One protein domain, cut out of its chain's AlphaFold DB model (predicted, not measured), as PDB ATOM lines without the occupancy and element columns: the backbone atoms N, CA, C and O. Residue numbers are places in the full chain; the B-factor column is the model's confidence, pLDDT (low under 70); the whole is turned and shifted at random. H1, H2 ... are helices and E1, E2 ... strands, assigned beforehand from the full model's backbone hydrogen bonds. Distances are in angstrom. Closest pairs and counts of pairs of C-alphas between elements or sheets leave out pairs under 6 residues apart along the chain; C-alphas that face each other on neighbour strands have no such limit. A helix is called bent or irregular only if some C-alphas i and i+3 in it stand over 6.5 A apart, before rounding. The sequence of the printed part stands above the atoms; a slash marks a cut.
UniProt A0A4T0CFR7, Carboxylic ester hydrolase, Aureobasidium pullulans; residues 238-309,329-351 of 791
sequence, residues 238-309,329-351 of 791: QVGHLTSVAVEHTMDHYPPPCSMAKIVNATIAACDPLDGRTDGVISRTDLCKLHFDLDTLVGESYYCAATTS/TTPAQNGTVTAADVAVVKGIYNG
ATOM      1  N   GLN A 238      25.492 -15.975  -5.298       81.44
ATOM      2  CA  GLN A 238      25.538 -15.570  -3.885       81.44
ATOM      3  C   GLN A 238      26.470 -16.463  -3.047       81.44
ATOM      4  O   GLN A 238      27.177 -15.966  -2.176       81.44
ATOM      5  N   VAL A 239      26.564 -17.762  -3.365       81.06
ATOM      6  CA  VAL A 239      27.597 -18.649  -2.795       81.06
ATOM      7  C   VAL A 239      28.986 -18.299  -3.353       81.06
ATOM      8  O   VAL A 239      29.966 -18.272  -2.613       81.06
ATOM      9  N   GLY A 240      29.072 -17.970  -4.644       82.88
ATOM     10  CA  GLY A 240      30.294 -17.513  -5.310       82.88
ATOM     11  C   GLY A 240      30.915 -16.246  -4.706       82.88
ATOM     12  O   GLY A 240      32.139 -16.131  -4.700       82.88
ATOM     13  N   HIS A 241      30.127 -15.337  -4.124       84.19
ATOM     14  CA  HIS A 241      30.644 -14.156  -3.418       84.19
ATOM     15  C   HIS A 241      31.533 -14.510  -2.206       84.19
ATOM     16  O   HIS A 241      32.391 -13.716  -1.831       84.19
ATOM     17  N   LEU A 242      31.397 -15.713  -1.633       86.00
ATOM     18  CA  LEU A 242      32.213 -16.183  -0.506       86.00
ATOM     19  C   LEU A 242      33.572 -16.778  -0.929       86.00
ATOM     20  O   LEU A 242      34.370 -17.128  -0.062       86.00
ATOM     21  N   THR A 243      33.850 -16.905  -2.235       87.00
ATOM     22  CA  THR A 243      35.008 -17.661  -2.759       87.00
ATOM     23  C   THR A 243      36.343 -17.210  -2.169       87.00
ATOM     24  O   THR A 243      37.111 -18.060  -1.730       87.00
ATOM     25  N   SER A 244      36.633 -15.904  -2.134       88.31
ATOM     26  CA  SER A 244      37.947 -15.416  -1.685       88.31
ATOM     27  C   SER A 244      38.194 -15.688  -0.203       88.31
ATOM     28  O   SER A 244      39.209 -16.282   0.141       88.31
ATOM     29  N   VAL A 245      37.213 -15.372   0.647       89.19
ATOM     30  CA  VAL A 245      37.272 -15.634   2.094       89.19
ATOM     31  C   VAL A 245      37.376 -17.136   2.373       89.19
ATOM     32  O   VAL A 245      38.114 -17.559   3.259       89.19
ATOM     33  N   ALA A 246      36.679 -17.966   1.588       89.88
ATOM     34  CA  ALA A 246      36.786 -19.417   1.690       89.88
ATOM     35  C   ALA A 246      38.177 -19.933   1.279       89.88
ATOM     36  O   ALA A 246      38.672 -20.863   1.910       89.88
ATOM     37  N   VAL A 247      38.826 -19.346   0.265       91.56
ATOM     38  CA  VAL A 247      40.206 -19.689  -0.130       91.56
ATOM     39  C   VAL A 247      41.200 -19.291   0.962       91.56
ATOM     40  O   VAL A 247      41.949 -20.152   1.414       91.56
ATOM     41  N   GLU A 248      41.164 -18.041   1.427       93.75
ATOM     42  CA  GLU A 248      42.031 -17.514   2.496       93.75
ATOM     43  C   GLU A 248      41.932 -18.371   3.770       93.75
ATOM     44  O   GLU A 248      42.936 -18.886   4.262       93.75
ATOM     45  N   HIS A 249      40.707 -18.637   4.241       94.62
ATOM     46  CA  HIS A 249      40.456 -19.464   5.424       94.62
ATOM     47  C   HIS A 249      40.819 -20.949   5.212       94.62
ATOM     48  O   HIS A 249      41.222 -21.623   6.160       94.62
ATOM     49  N   THR A 250      40.693 -21.500   4.000       91.81
ATOM     50  CA  THR A 250      41.078 -22.905   3.729       91.81
ATOM     51  C   THR A 250      42.596 -23.071   3.608       91.81
ATOM     52  O   THR A 250      43.114 -24.151   3.884       91.81
ATOM     53  N   MET A 251      43.314 -22.017   3.211       94.38
ATOM     54  CA  MET A 251      44.780 -21.992   3.133       94.38
ATOM     55  C   MET A 251      45.458 -21.519   4.431       94.38
ATOM     56  O   MET A 251      46.678 -21.608   4.521       94.38
ATOM     57  N   ASP A 252      44.681 -21.025   5.403       96.56
ATOM     58  CA  ASP A 252      45.142 -20.335   6.622       96.56
ATOM     59  C   ASP A 252      46.157 -19.212   6.327       96.56
ATOM     60  O   ASP A 252      47.144 -19.010   7.035       96.56
ATOM     61  N   HIS A 253      45.926 -18.484   5.227       96.50
ATOM     62  CA  HIS A 253      46.786 -17.388   4.783       96.50
ATOM     63  C   HIS A 253      45.962 -16.206   4.282       96.50
ATOM     64  O   HIS A 253      45.064 -16.358   3.454       96.50
ATOM     65  N   TYR A 254      46.317 -15.017   4.763       94.50
ATOM     66  CA  TYR A 254      45.601 -13.766   4.524       94.50
ATOM     67  C   TYR A 254      46.596 -12.742   3.953       94.50
ATOM     68  O   TYR A 254      47.296 -12.077   4.725       94.50
ATOM     69  N   PRO A 255      46.727 -12.638   2.615       91.44
ATOM     70  CA  PRO A 255      47.741 -11.800   1.984       91.44
ATOM     71  C   PRO A 255      47.603 -10.325   2.394       91.44
ATOM     72  O   PRO A 255      46.504  -9.766   2.319       91.44
ATOM     73  N   PRO A 256      48.690  -9.640   2.797       90.25
ATOM     74  CA  PRO A 256      48.598  -8.241   3.187       90.25
ATOM     75  C   PRO A 256      48.206  -7.379   1.970       90.25
ATOM     76  O   PRO A 256      48.751  -7.588   0.880       90.25
ATOM     77  N   PRO A 257      47.309  -6.379   2.119       87.50
ATOM     78  CA  PRO A 257      46.813  -5.566   1.004       87.50
ATOM     79  C   PRO A 257      47.892  -4.957   0.096       87.50
ATOM     80  O   PRO A 257      47.662  -4.813  -1.102       87.50
ATOM     81  N   CYS A 258      49.080  -4.640   0.622       88.56
ATOM     82  CA  CYS A 258      50.197  -4.153  -0.189       88.56
ATOM     83  C   CYS A 258      50.816  -5.231  -1.102       88.56
ATOM     84  O   CYS A 258      51.190  -4.917  -2.231       88.56
ATOM     85  N   SER A 259      50.867  -6.498  -0.666       93.00
ATOM     86  CA  SER A 259      51.280  -7.624  -1.522       93.00
ATOM     87  C   SER A 259      50.274  -7.822  -2.656       93.00
ATOM     88  O   SER A 259      50.648  -7.864  -3.825       93.00
ATOM     89  N   MET A 260      48.975  -7.792  -2.338       90.56
ATOM     90  CA  MET A 260      47.904  -7.866  -3.340       90.56
ATOM     91  C   MET A 260      47.966  -6.704  -4.346       90.56
ATOM     92  O   MET A 260      47.869  -6.928  -5.551       90.56
ATOM     93  N   ALA A 261      48.201  -5.472  -3.883       89.31
ATOM     94  CA  ALA A 261      48.382  -4.309  -4.756       89.31
ATOM     95  C   ALA A 261      49.637  -4.424  -5.642       89.31
ATOM     96  O   ALA A 261      49.592  -4.077  -6.823       89.31
ATOM     97  N   LYS A 262      50.746  -4.956  -5.110       92.81
ATOM     98  CA  LYS A 262      51.962  -5.258  -5.880       92.81
ATOM     99  C   LYS A 262      51.699  -6.314  -6.957       92.81
ATOM    100  O   LYS A 262      52.129  -6.110  -8.090       92.81
ATOM    101  N   ILE A 263      50.968  -7.385  -6.635       92.69
ATOM    102  CA  ILE A 263      50.576  -8.429  -7.594       92.69
ATOM    103  C   ILE A 263      49.717  -7.835  -8.716       92.69
ATOM    104  O   ILE A 263      50.027  -8.044  -9.888       92.69
ATOM    105  N   VAL A 264      48.693  -7.040  -8.386       91.38
ATOM    106  CA  VAL A 264      47.839  -6.368  -9.385       91.38
ATOM    107  C   VAL A 264      48.659  -5.444 -10.287       91.38
ATOM    108  O   VAL A 264      48.589  -5.570 -11.507       91.38
ATOM    109  N   ASN A 265      49.489  -4.569  -9.716       91.31
ATOM    110  CA  ASN A 265      50.289  -3.617 -10.491       91.31
ATOM    111  C   ASN A 265      51.318  -4.314 -11.398       91.31
ATOM    112  O   ASN A 265      51.507  -3.892 -12.537       91.31
ATOM    113  N   ALA A 266      51.957  -5.389 -10.925       93.56
ATOM    114  CA  ALA A 266      52.890  -6.170 -11.735       93.56
ATOM    115  C   ALA A 266      52.172  -6.962 -12.843       93.56
ATOM    116  O   ALA A 266      52.674  -7.029 -13.962       93.56
ATOM    117  N   THR A 267      50.969  -7.481 -12.568       92.38
ATOM    118  CA  THR A 267      50.115  -8.129 -13.580       92.38
ATOM    119  C   THR A 267      49.714  -7.140 -14.675       92.38
ATOM    120  O   THR A 267      49.810  -7.466 -15.853       92.38
ATOM    121  N   ILE A 268      49.321  -5.911 -14.316       92.88
ATOM    122  CA  ILE A 268      49.027  -4.851 -15.292       92.88
ATOM    123  C   ILE A 268      50.279  -4.532 -16.114       92.88
ATOM    124  O   ILE A 268      50.225  -4.626 -17.332       92.88
ATOM    125  N   ALA A 269      51.419  -4.252 -15.476       93.88
ATOM    126  CA  ALA A 269      52.659  -3.912 -16.181       93.88
ATOM    127  C   ALA A 269      53.158  -5.014 -17.140       93.88
ATOM    128  O   ALA A 269      53.760  -4.700 -18.166       93.88
ATOM    129  N   ALA A 270      52.905  -6.290 -16.831       93.19
ATOM    130  CA  ALA A 270      53.253  -7.416 -17.697       93.19
ATOM    131  C   ALA A 270      52.242  -7.663 -18.836       93.19
ATOM    132  O   ALA A 270      52.625  -8.194 -19.878       93.19
ATOM    133  N   CYS A 271      50.966  -7.308 -18.644       93.75
ATOM    134  CA  CYS A 271      49.877  -7.714 -19.537       93.75
ATOM    135  C   CYS A 271      49.225  -6.595 -20.361       93.75
ATOM    136  O   CYS A 271      48.613  -6.901 -21.381       93.75
ATOM    137  N   ASP A 272      49.348  -5.333 -19.949       94.50
ATOM    138  CA  ASP A 272      48.883  -4.143 -20.680       94.50
ATOM    139  C   ASP A 272      49.494  -4.088 -22.108       94.50
ATOM    140  O   ASP A 272      48.724  -4.127 -23.065       94.50
ATOM    141  N   PRO A 273      50.827  -4.234 -22.314       95.69
ATOM    142  CA  PRO A 273      51.449  -4.334 -23.649       95.69
ATOM    143  C   PRO A 273      50.912  -5.409 -24.610       95.69
ATOM    144  O   PRO A 273      51.187  -5.342 -25.811       95.69
ATOM    145  N   LEU A 274      50.204  -6.435 -24.123       92.69
ATOM    146  CA  LEU A 274      49.844  -7.612 -24.925       92.69
ATOM    147  C   LEU A 274      48.713  -7.353 -25.929       92.69
ATOM    148  O   LEU A 274      48.525  -8.155 -26.843       92.69
ATOM    149  N   ASP A 275      47.967  -6.255 -25.795       91.44
ATOM    150  CA  ASP A 275      46.954  -5.861 -26.780       91.44
ATOM    151  C   ASP A 275      47.472  -4.924 -27.889       91.44
ATOM    152  O   ASP A 275      46.744  -4.633 -28.840       91.44
ATOM    153  N   GLY A 276      48.748  -4.528 -27.814       92.94
ATOM    154  CA  GLY A 276      49.392  -3.592 -28.739       92.94
ATOM    155  C   GLY A 276      49.384  -2.136 -28.264       92.94
ATOM    156  O   GLY A 276      49.876  -1.263 -28.983       92.94
ATOM    157  N   ARG A 277      48.857  -1.861 -27.067       93.88
ATOM    158  CA  ARG A 277      48.834  -0.550 -26.414       93.88
ATOM    159  C   ARG A 277      49.465  -0.642 -25.018       93.88
ATOM    160  O   ARG A 277      49.893  -1.699 -24.581       93.88
ATOM    161  N   THR A 278      49.657   0.488 -24.349       95.19
ATOM    162  CA  THR A 278      50.181   0.538 -22.974       95.19
ATOM    163  C   THR A 278      49.583   1.767 -22.304       95.19
ATOM    164  O   THR A 278      50.117   2.871 -22.430       95.19
ATOM    165  N   ASP A 279      48.406   1.610 -21.700       93.12
ATOM    166  CA  ASP A 279      47.693   2.684 -20.993       93.12
ATOM    167  C   ASP A 279      47.093   2.257 -19.642       93.12
ATOM    168  O   ASP A 279      46.304   2.991 -19.041       93.12
ATOM    169  N   GLY A 280      47.546   1.116 -19.115       88.38
ATOM    170  CA  GLY A 280      47.133   0.547 -17.835       88.38
ATOM    171  C   GLY A 280      45.892  -0.346 -17.912       88.38
ATOM    172  O   GLY A 280      45.311  -0.649 -16.866       88.38
ATOM    173  N   VAL A 281      45.469  -0.771 -19.107       91.12
ATOM    174  CA  VAL A 281      44.226  -1.525 -19.325       91.12
ATOM    175  C   VAL A 281      44.525  -2.872 -19.978       91.12
ATOM    176  O   VAL A 281      44.787  -2.960 -21.168       91.12
ATOM    177  N   ILE A 282      44.385  -3.968 -19.226       88.50
ATOM    178  CA  ILE A 282      44.514  -5.322 -19.791       88.50
ATOM    179  C   ILE A 282      43.260  -5.656 -20.625       88.50
ATOM    180  O   ILE A 282      42.338  -6.301 -20.121       88.50
ATOM    181  N   SER A 283      43.194  -5.245 -21.898       91.06
ATOM    182  CA  SER A 283      42.051  -5.607 -22.758       91.06
ATOM    183  C   SER A 283      42.145  -7.048 -23.291       91.06
ATOM    184  O   SER A 283      41.126  -7.722 -23.453       91.06
ATOM    185  N   ARG A 284      43.368  -7.574 -23.471       90.50
ATOM    186  CA  ARG A 284      43.652  -8.967 -23.878       90.50
ATOM    187  C   ARG A 284      44.004  -9.864 -22.690       90.50
ATOM    188  O   ARG A 284      45.115 -10.377 -22.547       90.50
ATOM    189  N   THR A 285      43.014 -10.077 -21.825       86.88
ATOM    190  CA  THR A 285      43.111 -10.977 -20.658       86.88
ATOM    191  C   THR A 285      43.433 -12.431 -21.032       86.88
ATOM    192  O   THR A 285      44.060 -13.144 -20.249       86.88
ATOM    193  N   ASP A 286      43.076 -12.863 -22.242       85.75
ATOM    194  CA  ASP A 286      43.436 -14.163 -22.812       85.75
ATOM    195  C   ASP A 286      44.946 -14.298 -23.070       85.75
ATOM    196  O   ASP A 286      45.525 -15.338 -22.757       85.75
ATOM    197  N   LEU A 287      45.598 -13.243 -23.572       89.62
ATOM    198  CA  LEU A 287      47.051 -13.221 -23.764       89.62
ATOM    199  C   LEU A 287      47.790 -13.107 -22.431       89.62
ATOM    200  O   LEU A 287      48.789 -13.797 -22.238       89.62
ATOM    201  N   CYS A 288      47.264 -12.325 -21.482       88.25
ATOM    202  CA  CYS A 288      47.815 -12.252 -20.126       88.25
ATOM    203  C   CYS A 288      47.954 -13.649 -19.497       88.25
ATOM    204  O   CYS A 288      49.033 -14.028 -19.050       88.25
ATOM    205  N   LYS A 289      46.900 -14.474 -19.584       84.50
ATOM    206  CA  LYS A 289      46.904 -15.865 -19.099       84.50
ATOM    207  C   LYS A 289      47.910 -16.787 -19.803       84.50
ATOM    208  O   LYS A 289      48.308 -17.793 -19.220       84.50
ATOM    209  N   LEU A 290      48.270 -16.500 -21.055       87.38
ATOM    210  CA  LEU A 290      49.203 -17.317 -21.839       87.38
ATOM    211  C   LEU A 290      50.670 -16.922 -21.636       87.38
ATOM    212  O   LEU A 290      51.546 -17.765 -21.817       87.38
ATOM    213  N   HIS A 291      50.937 -15.663 -21.278       86.94
ATOM    214  CA  HIS A 291      52.290 -15.100 -21.248       86.94
ATOM    215  C   HIS A 291      52.783 -14.682 -19.857       86.94
ATOM    216  O   HIS A 291      53.981 -14.457 -19.700       86.94
ATOM    217  N   PHE A 292      51.907 -14.613 -18.849       90.38
ATOM    218  CA  PHE A 292      52.266 -14.194 -17.496       90.38
ATOM    219  C   PHE A 292      51.891 -15.246 -16.441       90.38
ATOM    220  O   PHE A 292      50.721 -15.578 -16.253       90.38
ATOM    221  N   ASP A 293      52.899 -15.749 -15.721       92.25
ATOM    222  CA  ASP A 293      52.718 -16.606 -14.546       92.25
ATOM    223  C   ASP A 293      52.999 -15.810 -13.267       92.25
ATOM    224  O   ASP A 293      54.083 -15.251 -13.090       92.25
ATOM    225  N   LEU A 294      52.034 -15.804 -12.347       92.38
ATOM    226  CA  LEU A 294      52.133 -15.152 -11.041       92.38
ATOM    227  C   LEU A 294      53.293 -15.686 -10.182       92.38
ATOM    228  O   LEU A 294      53.765 -14.959  -9.313       92.38
ATOM    229  N   ASP A 295      53.785 -16.910 -10.421       95.38
ATOM    230  CA  ASP A 295      54.944 -17.443  -9.679       95.38
ATOM    231  C   ASP A 295      56.227 -16.637  -9.959       95.38
ATOM    232  O   ASP A 295      57.125 -16.603  -9.118       95.38
ATOM    233  N   THR A 296      56.293 -15.909 -11.084       95.62
ATOM    234  CA  THR A 296      57.397 -14.973 -11.385       95.62
ATOM    235  C   THR A 296      57.476 -13.789 -10.417       95.62
ATOM    236  O   THR A 296      58.509 -13.127 -10.358       95.62
ATOM    237  N   LEU A 297      56.419 -13.533  -9.638       95.12
ATOM    238  CA  LEU A 297      56.379 -12.465  -8.640       95.12
ATOM    239  C   LEU A 297      56.916 -12.888  -7.269       95.12
ATOM    240  O   LEU A 297      57.070 -12.037  -6.399       95.12
ATOM    241  N   VAL A 298      57.191 -14.171  -7.019       96.56
ATOM    242  CA  VAL A 298      57.642 -14.607  -5.687       96.56
ATOM    243  C   VAL A 298      59.024 -14.020  -5.374       96.56
ATOM    244  O   VAL A 298      59.999 -14.272  -6.074       96.56
ATOM    245  N   GLY A 299      59.107 -13.246  -4.290       95.31
ATOM    246  CA  GLY A 299      60.302 -12.498  -3.891       95.31
ATOM    247  C   GLY A 299      60.319 -11.028  -4.327       95.31
ATOM    248  O   GLY A 299      61.141 -10.270  -3.815       95.31
ATOM    249  N   GLU A 300      59.399 -10.588  -5.191       95.38
ATOM    250  CA  GLU A 300      59.292  -9.183  -5.601       95.38
ATOM    251  C   GLU A 300      58.967  -8.270  -4.410       95.38
ATOM    252  O   GLU A 300      58.005  -8.501  -3.674       95.38
ATOM    253  N   SER A 301      59.737  -7.197  -4.227       95.75
ATOM    254  CA  SER A 301      59.577  -6.295  -3.083       95.75
ATOM    255  C   SER A 301      58.415  -5.308  -3.246       95.75
ATOM    256  O   SER A 301      58.088  -4.856  -4.352       95.75
ATOM    257  N   TYR A 302      57.797  -4.953  -2.118       94.06
ATOM    258  CA  TYR A 302      56.759  -3.929  -2.030       94.06
ATOM    259  C   TYR A 302      56.940  -3.005  -0.823       94.06
ATOM    260  O   TYR A 302      57.479  -3.377   0.222       94.06
ATOM    261  N   TYR A 303      56.425  -1.787  -0.975       93.50
ATOM    262  CA  TYR A 303      56.258  -0.812   0.092       93.50
ATOM    263  C   TYR A 303      54.969  -0.021  -0.140       93.50
ATOM    264  O   TYR A 303      54.756   0.513  -1.228       93.50
ATOM    265  N   CYS A 304      54.150   0.099   0.900       87.25
ATOM    266  CA  CYS A 304      52.994   0.981   0.948       87.25
ATOM    267  C   CYS A 304      53.083   1.843   2.207       87.25
ATOM    268  O   CYS A 304      53.256   1.330   3.316       87.25
ATOM    269  N   ALA A 305      52.920   3.156   2.046       87.75
ATOM    270  CA  ALA A 305      52.736   4.063   3.172       87.75
ATOM    271  C   ALA A 305      51.424   3.750   3.920       87.75
ATOM    272  O   ALA A 305      50.520   3.109   3.377       87.75
ATOM    273  N   ALA A 306      51.306   4.225   5.163       84.75
ATOM    274  CA  ALA A 306      50.057   4.118   5.911       84.75
ATOM    275  C   ALA A 306      48.927   4.859   5.174       84.75
ATOM    276  O   ALA A 306      49.132   5.958   4.654       84.75
ATOM    277  N   THR A 307      47.738   4.261   5.125       78.12
ATOM    278  CA  THR A 307      46.588   4.789   4.381       78.12
ATOM    279  C   THR A 307      45.322   4.744   5.224       78.12
ATOM    280  O   THR A 307      44.940   3.704   5.754       78.12
ATOM    281  N   THR A 308      44.642   5.883   5.319       73.94
ATOM    282  CA  THR A 308      43.326   5.994   5.954       73.94
ATOM    283  C   THR A 308      42.255   5.974   4.869       73.94
ATOM    284  O   THR A 308      42.234   6.844   3.998       73.94
ATOM    285  N   SER A 309      41.377   4.973   4.906       62.00
ATOM    286  CA  SER A 309      40.294   4.766   3.946       62.00
ATOM    287  C   SER A 309      38.938   4.796   4.652       62.00
ATOM    288  O   SER A 309      38.675   4.038   5.584       62.00
ATOM    289  N   THR A 329      42.170   2.607   9.159       71.81
ATOM    290  CA  THR A 329      43.557   3.025   8.911       71.81
ATOM    291  C   THR A 329      44.439   1.798   8.790       71.81
ATOM    292  O   THR A 329      44.695   1.098   9.766       71.81
ATOM    293  N   THR A 330      44.920   1.563   7.575       77.75
ATOM    294  CA  THR A 330      45.913   0.541   7.267       77.75
ATOM    295  C   THR A 330      47.296   1.099   7.624       77.75
ATOM    296  O   THR A 330      47.660   2.161   7.107       77.75
ATOM    297  N   PRO A 331      48.085   0.442   8.493       86.50
ATOM    298  CA  PRO A 331      49.453   0.869   8.782       86.50
ATOM    299  C   PRO A 331      50.349   0.730   7.541       86.50
ATOM    300  O   PRO A 331      49.975   0.088   6.560       86.50
ATOM    301  N   ALA A 332      51.544   1.322   7.583       88.56
ATOM    302  CA  ALA A 332      52.532   1.123   6.525       88.56
ATOM    303  C   ALA A 332      52.929  -0.362   6.435       88.56
ATOM    304  O   ALA A 332      53.081  -1.028   7.459       88.56
ATOM    305  N   GLN A 333      53.095  -0.867   5.214       90.44
ATOM    306  CA  GLN A 333      53.401  -2.270   4.927       90.44
ATOM    307  C   GLN A 333      54.645  -2.353   4.047       90.44
ATOM    308  O   GLN A 333      54.749  -1.656   3.039       90.44
ATOM    309  N   ASN A 334      55.579  -3.223   4.411       92.88
ATOM    310  CA  ASN A 334      56.775  -3.532   3.638       92.88
ATOM    311  C   ASN A 334      57.030  -5.043   3.650       92.88
ATOM    312  O   ASN A 334      56.661  -5.733   4.596       92.88
ATOM    313  N   GLY A 335      57.652  -5.553   2.592       94.19
ATOM    314  CA  GLY A 335      57.931  -6.979   2.470       94.19
ATOM    315  C   GLY A 335      58.236  -7.396   1.039       94.19
ATOM    316  O   GLY A 335      58.565  -6.570   0.186       94.19
ATOM    317  N   THR A 336      58.111  -8.694   0.794       96.62
ATOM    318  CA  THR A 336      58.164  -9.312  -0.531       96.62
ATOM    319  C   THR A 336      56.901 -10.129  -0.765       96.62
ATOM    320  O   THR A 336      56.296 -10.632   0.184       96.62
ATOM    321  N   VAL A 337      56.480 -10.249  -2.025       96.75
ATOM    322  CA  VAL A 337      55.382 -11.136  -2.425       96.75
ATOM    323  C   VAL A 337      55.787 -12.575  -2.112       96.75
ATOM    324  O   VAL A 337      56.833 -13.050  -2.561       96.75
ATOM    325  N   THR A 338      54.979 -13.273  -1.319       97.56
ATOM    326  CA  THR A 338      55.270 -14.644  -0.890       97.56
ATOM    327  C   THR A 338      54.635 -15.676  -1.823       97.56
ATOM    328  O   THR A 338      53.643 -15.409  -2.502       97.56
ATOM    329  N   ALA A 339      55.157 -16.907  -1.812       97.31
ATOM    330  CA  ALA A 339      54.516 -18.027  -2.505       97.31
ATOM    331  C   ALA A 339      53.097 -18.319  -1.968       97.31
ATOM    332  O   ALA A 339      52.254 -18.804  -2.715       97.31
ATOM    333  N   ALA A 340      52.815 -17.988  -0.701       97.00
ATOM    334  CA  ALA A 340      51.485 -18.111  -0.112       97.00
ATOM    335  C   ALA A 340      50.516 -17.028  -0.633       97.00
ATOM    336  O   ALA A 340      49.365 -17.342  -0.933       97.00
ATOM    337  N   ASP A 341      50.987 -15.790  -0.841       96.19
ATOM    338  CA  ASP A 341      50.192 -14.731  -1.488       96.19
ATOM    339  C   ASP A 341      49.778 -15.157  -2.903       96.19
ATOM    340  O   ASP A 341      48.601 -15.108  -3.265       96.19
ATOM    341  N   VAL A 342      50.742 -15.654  -3.686       95.88
ATOM    342  CA  VAL A 342      50.497 -16.156  -5.044       95.88
ATOM    343  C   VAL A 342      49.580 -17.385  -5.036       95.88
ATOM    344  O   VAL A 342      48.692 -17.479  -5.883       95.88
ATOM    345  N   ALA A 343      49.721 -18.294  -4.065       95.56
ATOM    346  CA  ALA A 343      48.839 -19.451  -3.918       95.56
ATOM    347  C   ALA A 343      47.379 -19.050  -3.639       95.56
ATOM    348  O   ALA A 343      46.476 -19.615  -4.261       95.56
ATOM    349  N   VAL A 344      47.137 -18.044  -2.788       94.62
ATOM    350  CA  VAL A 344      45.788 -17.499  -2.545       94.62
ATOM    351  C   VAL A 344      45.223 -16.863  -3.817       94.62
ATOM    352  O   VAL A 344      44.105 -17.197  -4.210       94.62
ATOM    353  N   VAL A 345      45.993 -16.037  -4.538       92.00
ATOM    354  CA  VAL A 345      45.542 -15.440  -5.814       92.00
ATOM    355  C   VAL A 345      45.217 -16.518  -6.857       92.00
ATOM    356  O   VAL A 345      44.144 -16.484  -7.466       92.00
ATOM    357  N   LYS A 346      46.079 -17.532  -7.022       91.12
ATOM    358  CA  LYS A 346      45.815 -18.686  -7.901       91.12
ATOM    359  C   LYS A 346      44.584 -19.481  -7.440       91.12
ATOM    360  O   LYS A 346      43.802 -19.923  -8.280       91.12
ATOM    361  N   GLY A 347      44.360 -19.627  -6.133       90.50
ATOM    362  CA  GLY A 347      43.156 -20.237  -5.557       90.50
ATOM    363  C   GLY A 347      41.874 -19.481  -5.919       90.50
ATOM    364  O   GLY A 347      40.918 -20.088  -6.404       90.50
ATOM    365  N   ILE A 348      41.881 -18.152  -5.779       89.00
ATOM    366  CA  ILE A 348      40.767 -17.269  -6.154       89.00
ATOM    367  C   ILE A 348      40.479 -17.365  -7.661       89.00
ATOM    368  O   ILE A 348      39.330 -17.566  -8.056       89.00
ATOM    369  N   TYR A 349      41.504 -17.298  -8.516       86.62
ATOM    370  CA  TYR A 349      41.338 -17.397  -9.975       86.62
ATOM    371  C   TYR A 349      40.868 -18.786 -10.439       86.62
ATOM    372  O   TYR A 349      40.095 -18.888 -11.393       86.62
ATOM    373  N   ASN A 350      41.265 -19.861  -9.749       86.75
ATOM    374  CA  ASN A 350      40.708 -21.196  -9.981       86.75
ATOM    375  C   ASN A 350      39.216 -21.254  -9.605       86.75
ATOM    376  O   ASN A 350      38.407 -21.780 -10.376       86.75
ATOM    377  N   GLY A 351      38.854 -20.681  -8.454       86.81
ATOM    378  CA  GLY A 351      37.484 -20.590  -7.952       86.81
ATOM    379  C   GLY A 351      36.907 -21.904  -7.416       86.81
ATOM    380  O   GLY A 351      37.590 -22.925  -7.304       86.81
TER     381      GLY A 351
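What this domain is: This is residues 238 to 309 and 329 to 351 of the 791 residues of the protein "Carboxylic ester hydrolase" of Aureobasidium pullulans (UniProt A0A4T0CFR7). A long helix, H2, runs as a spine through the domain; a small two-strand ribbon, E1 and E3, packs on its first part, residues 257 to 263, and H3 packs crosswise on its last part, residues 270 to 275. H3, H4 and H5 lie along one side of this spine, with H1 packed on H5 beyond it, while E2 lies away from the helices, past the end of E1. The printed part has 95 residues with five named helices and three named strands, in the order H1 H2 H3 H4 E1 E2 E3 H5; the sheet E1 - E3 is antiparallel and the class is mostly helix. The whole is compact, with a radius of gyration of the C-alphas of 14.4 A, and spans 37 by 34 by 26 A.

Where its parts are: Start at C-alpha 243, at (35.008, -17.661, -2.759), where H1 begins; it holds residues 243 to 251 and is 12.2 A long. Next find C-alpha 257 at (46.813, -5.566, 1.004); from there H2 runs 27.8 A through residues 257 to 275, with z falling to C-alpha 275 at (46.954, -5.861, -26.780). Near residue 269 it has a kink of 25 degrees, and it is irregular, but only just: C-alphas 270 and 273 are 6.9 A apart, and its line is a rough one. H3 is residues 285 to 291, 10.1 A long, and H4 is the four residues 294 to 297, 5.6 A long. E1, residues 301 to 304, spans 10.6 A and runs on into E2, residues 307 to 309 and 6.3 A long, across a break of 2 residues at 57 degrees. Beyond the cut, E3 is residues 333 to 336, 10.1 A long. H5, residues 339 to 350, runs 16.0 A and ends at C-alpha 350, at (40.708, -21.196, -9.981).

How they stand to each other: Look first at H1, which touches H5 where the C-alphas of Ser 244 and Ile 348 come closest, 5.6 A; H5 does so with residues 344 to 348 alone. Their lines stand at a steep tilt of 39 degrees, opposite ways. H1 and H2 are apart. H2 touches H3 with its residues 270 to 275 alone, about perpendicular at 89 degrees, and the closest C-alphas are those of Cys 271 and Cys 288, 5.0 A apart. With residues 263 to 267 alone H2 touches H4, closest at the C-alphas of Ile 263 and Leu 297, 7.1 A. H4 also touches H5, with the C-alphas of Leu 294 and Val 342 closest at 6.3 A. H2 and H5 are close but not clearly touching: the C-alphas of Ser 259 and Asp 341 are closest, 7.2 A apart. At the other end of H2 from H3, the closest C-alphas of H2 and E1 are those of Cys 258 and Cys 304, 6.0 A apart. E1 and E3 are antiparallel at 170 degrees; find N 302 and O 335 at 2.9 A and N 304 and O 333 at 2.8 A, both within hydrogen-bond range. E2 pairs with no named strand, but its residues 307 to 308 form a short antiparallel pairing with residues 329 to 330. In H1, H3 and H5 every O i to N i+4 pair is within hydrogen-bond range, in H2 12 of 15 are, and H4 is too short for such a pair.

The domain as a whole: The two C-alphas farthest apart are those of Asp 252 and Gly 276, 39.4 A. Residues 310 to 328 are cut out, and C-alphas 309 and 329 are 6.2 A apart across the cut, which falls in the link from E2 to E3. Of the links that are printed whole, H2 to H3 is short with 9 residues, the others are tight, and no link is long. The mean pLDDT of the printed part is 90.4; look for low confidence at residue 309, the one printed residue under 70.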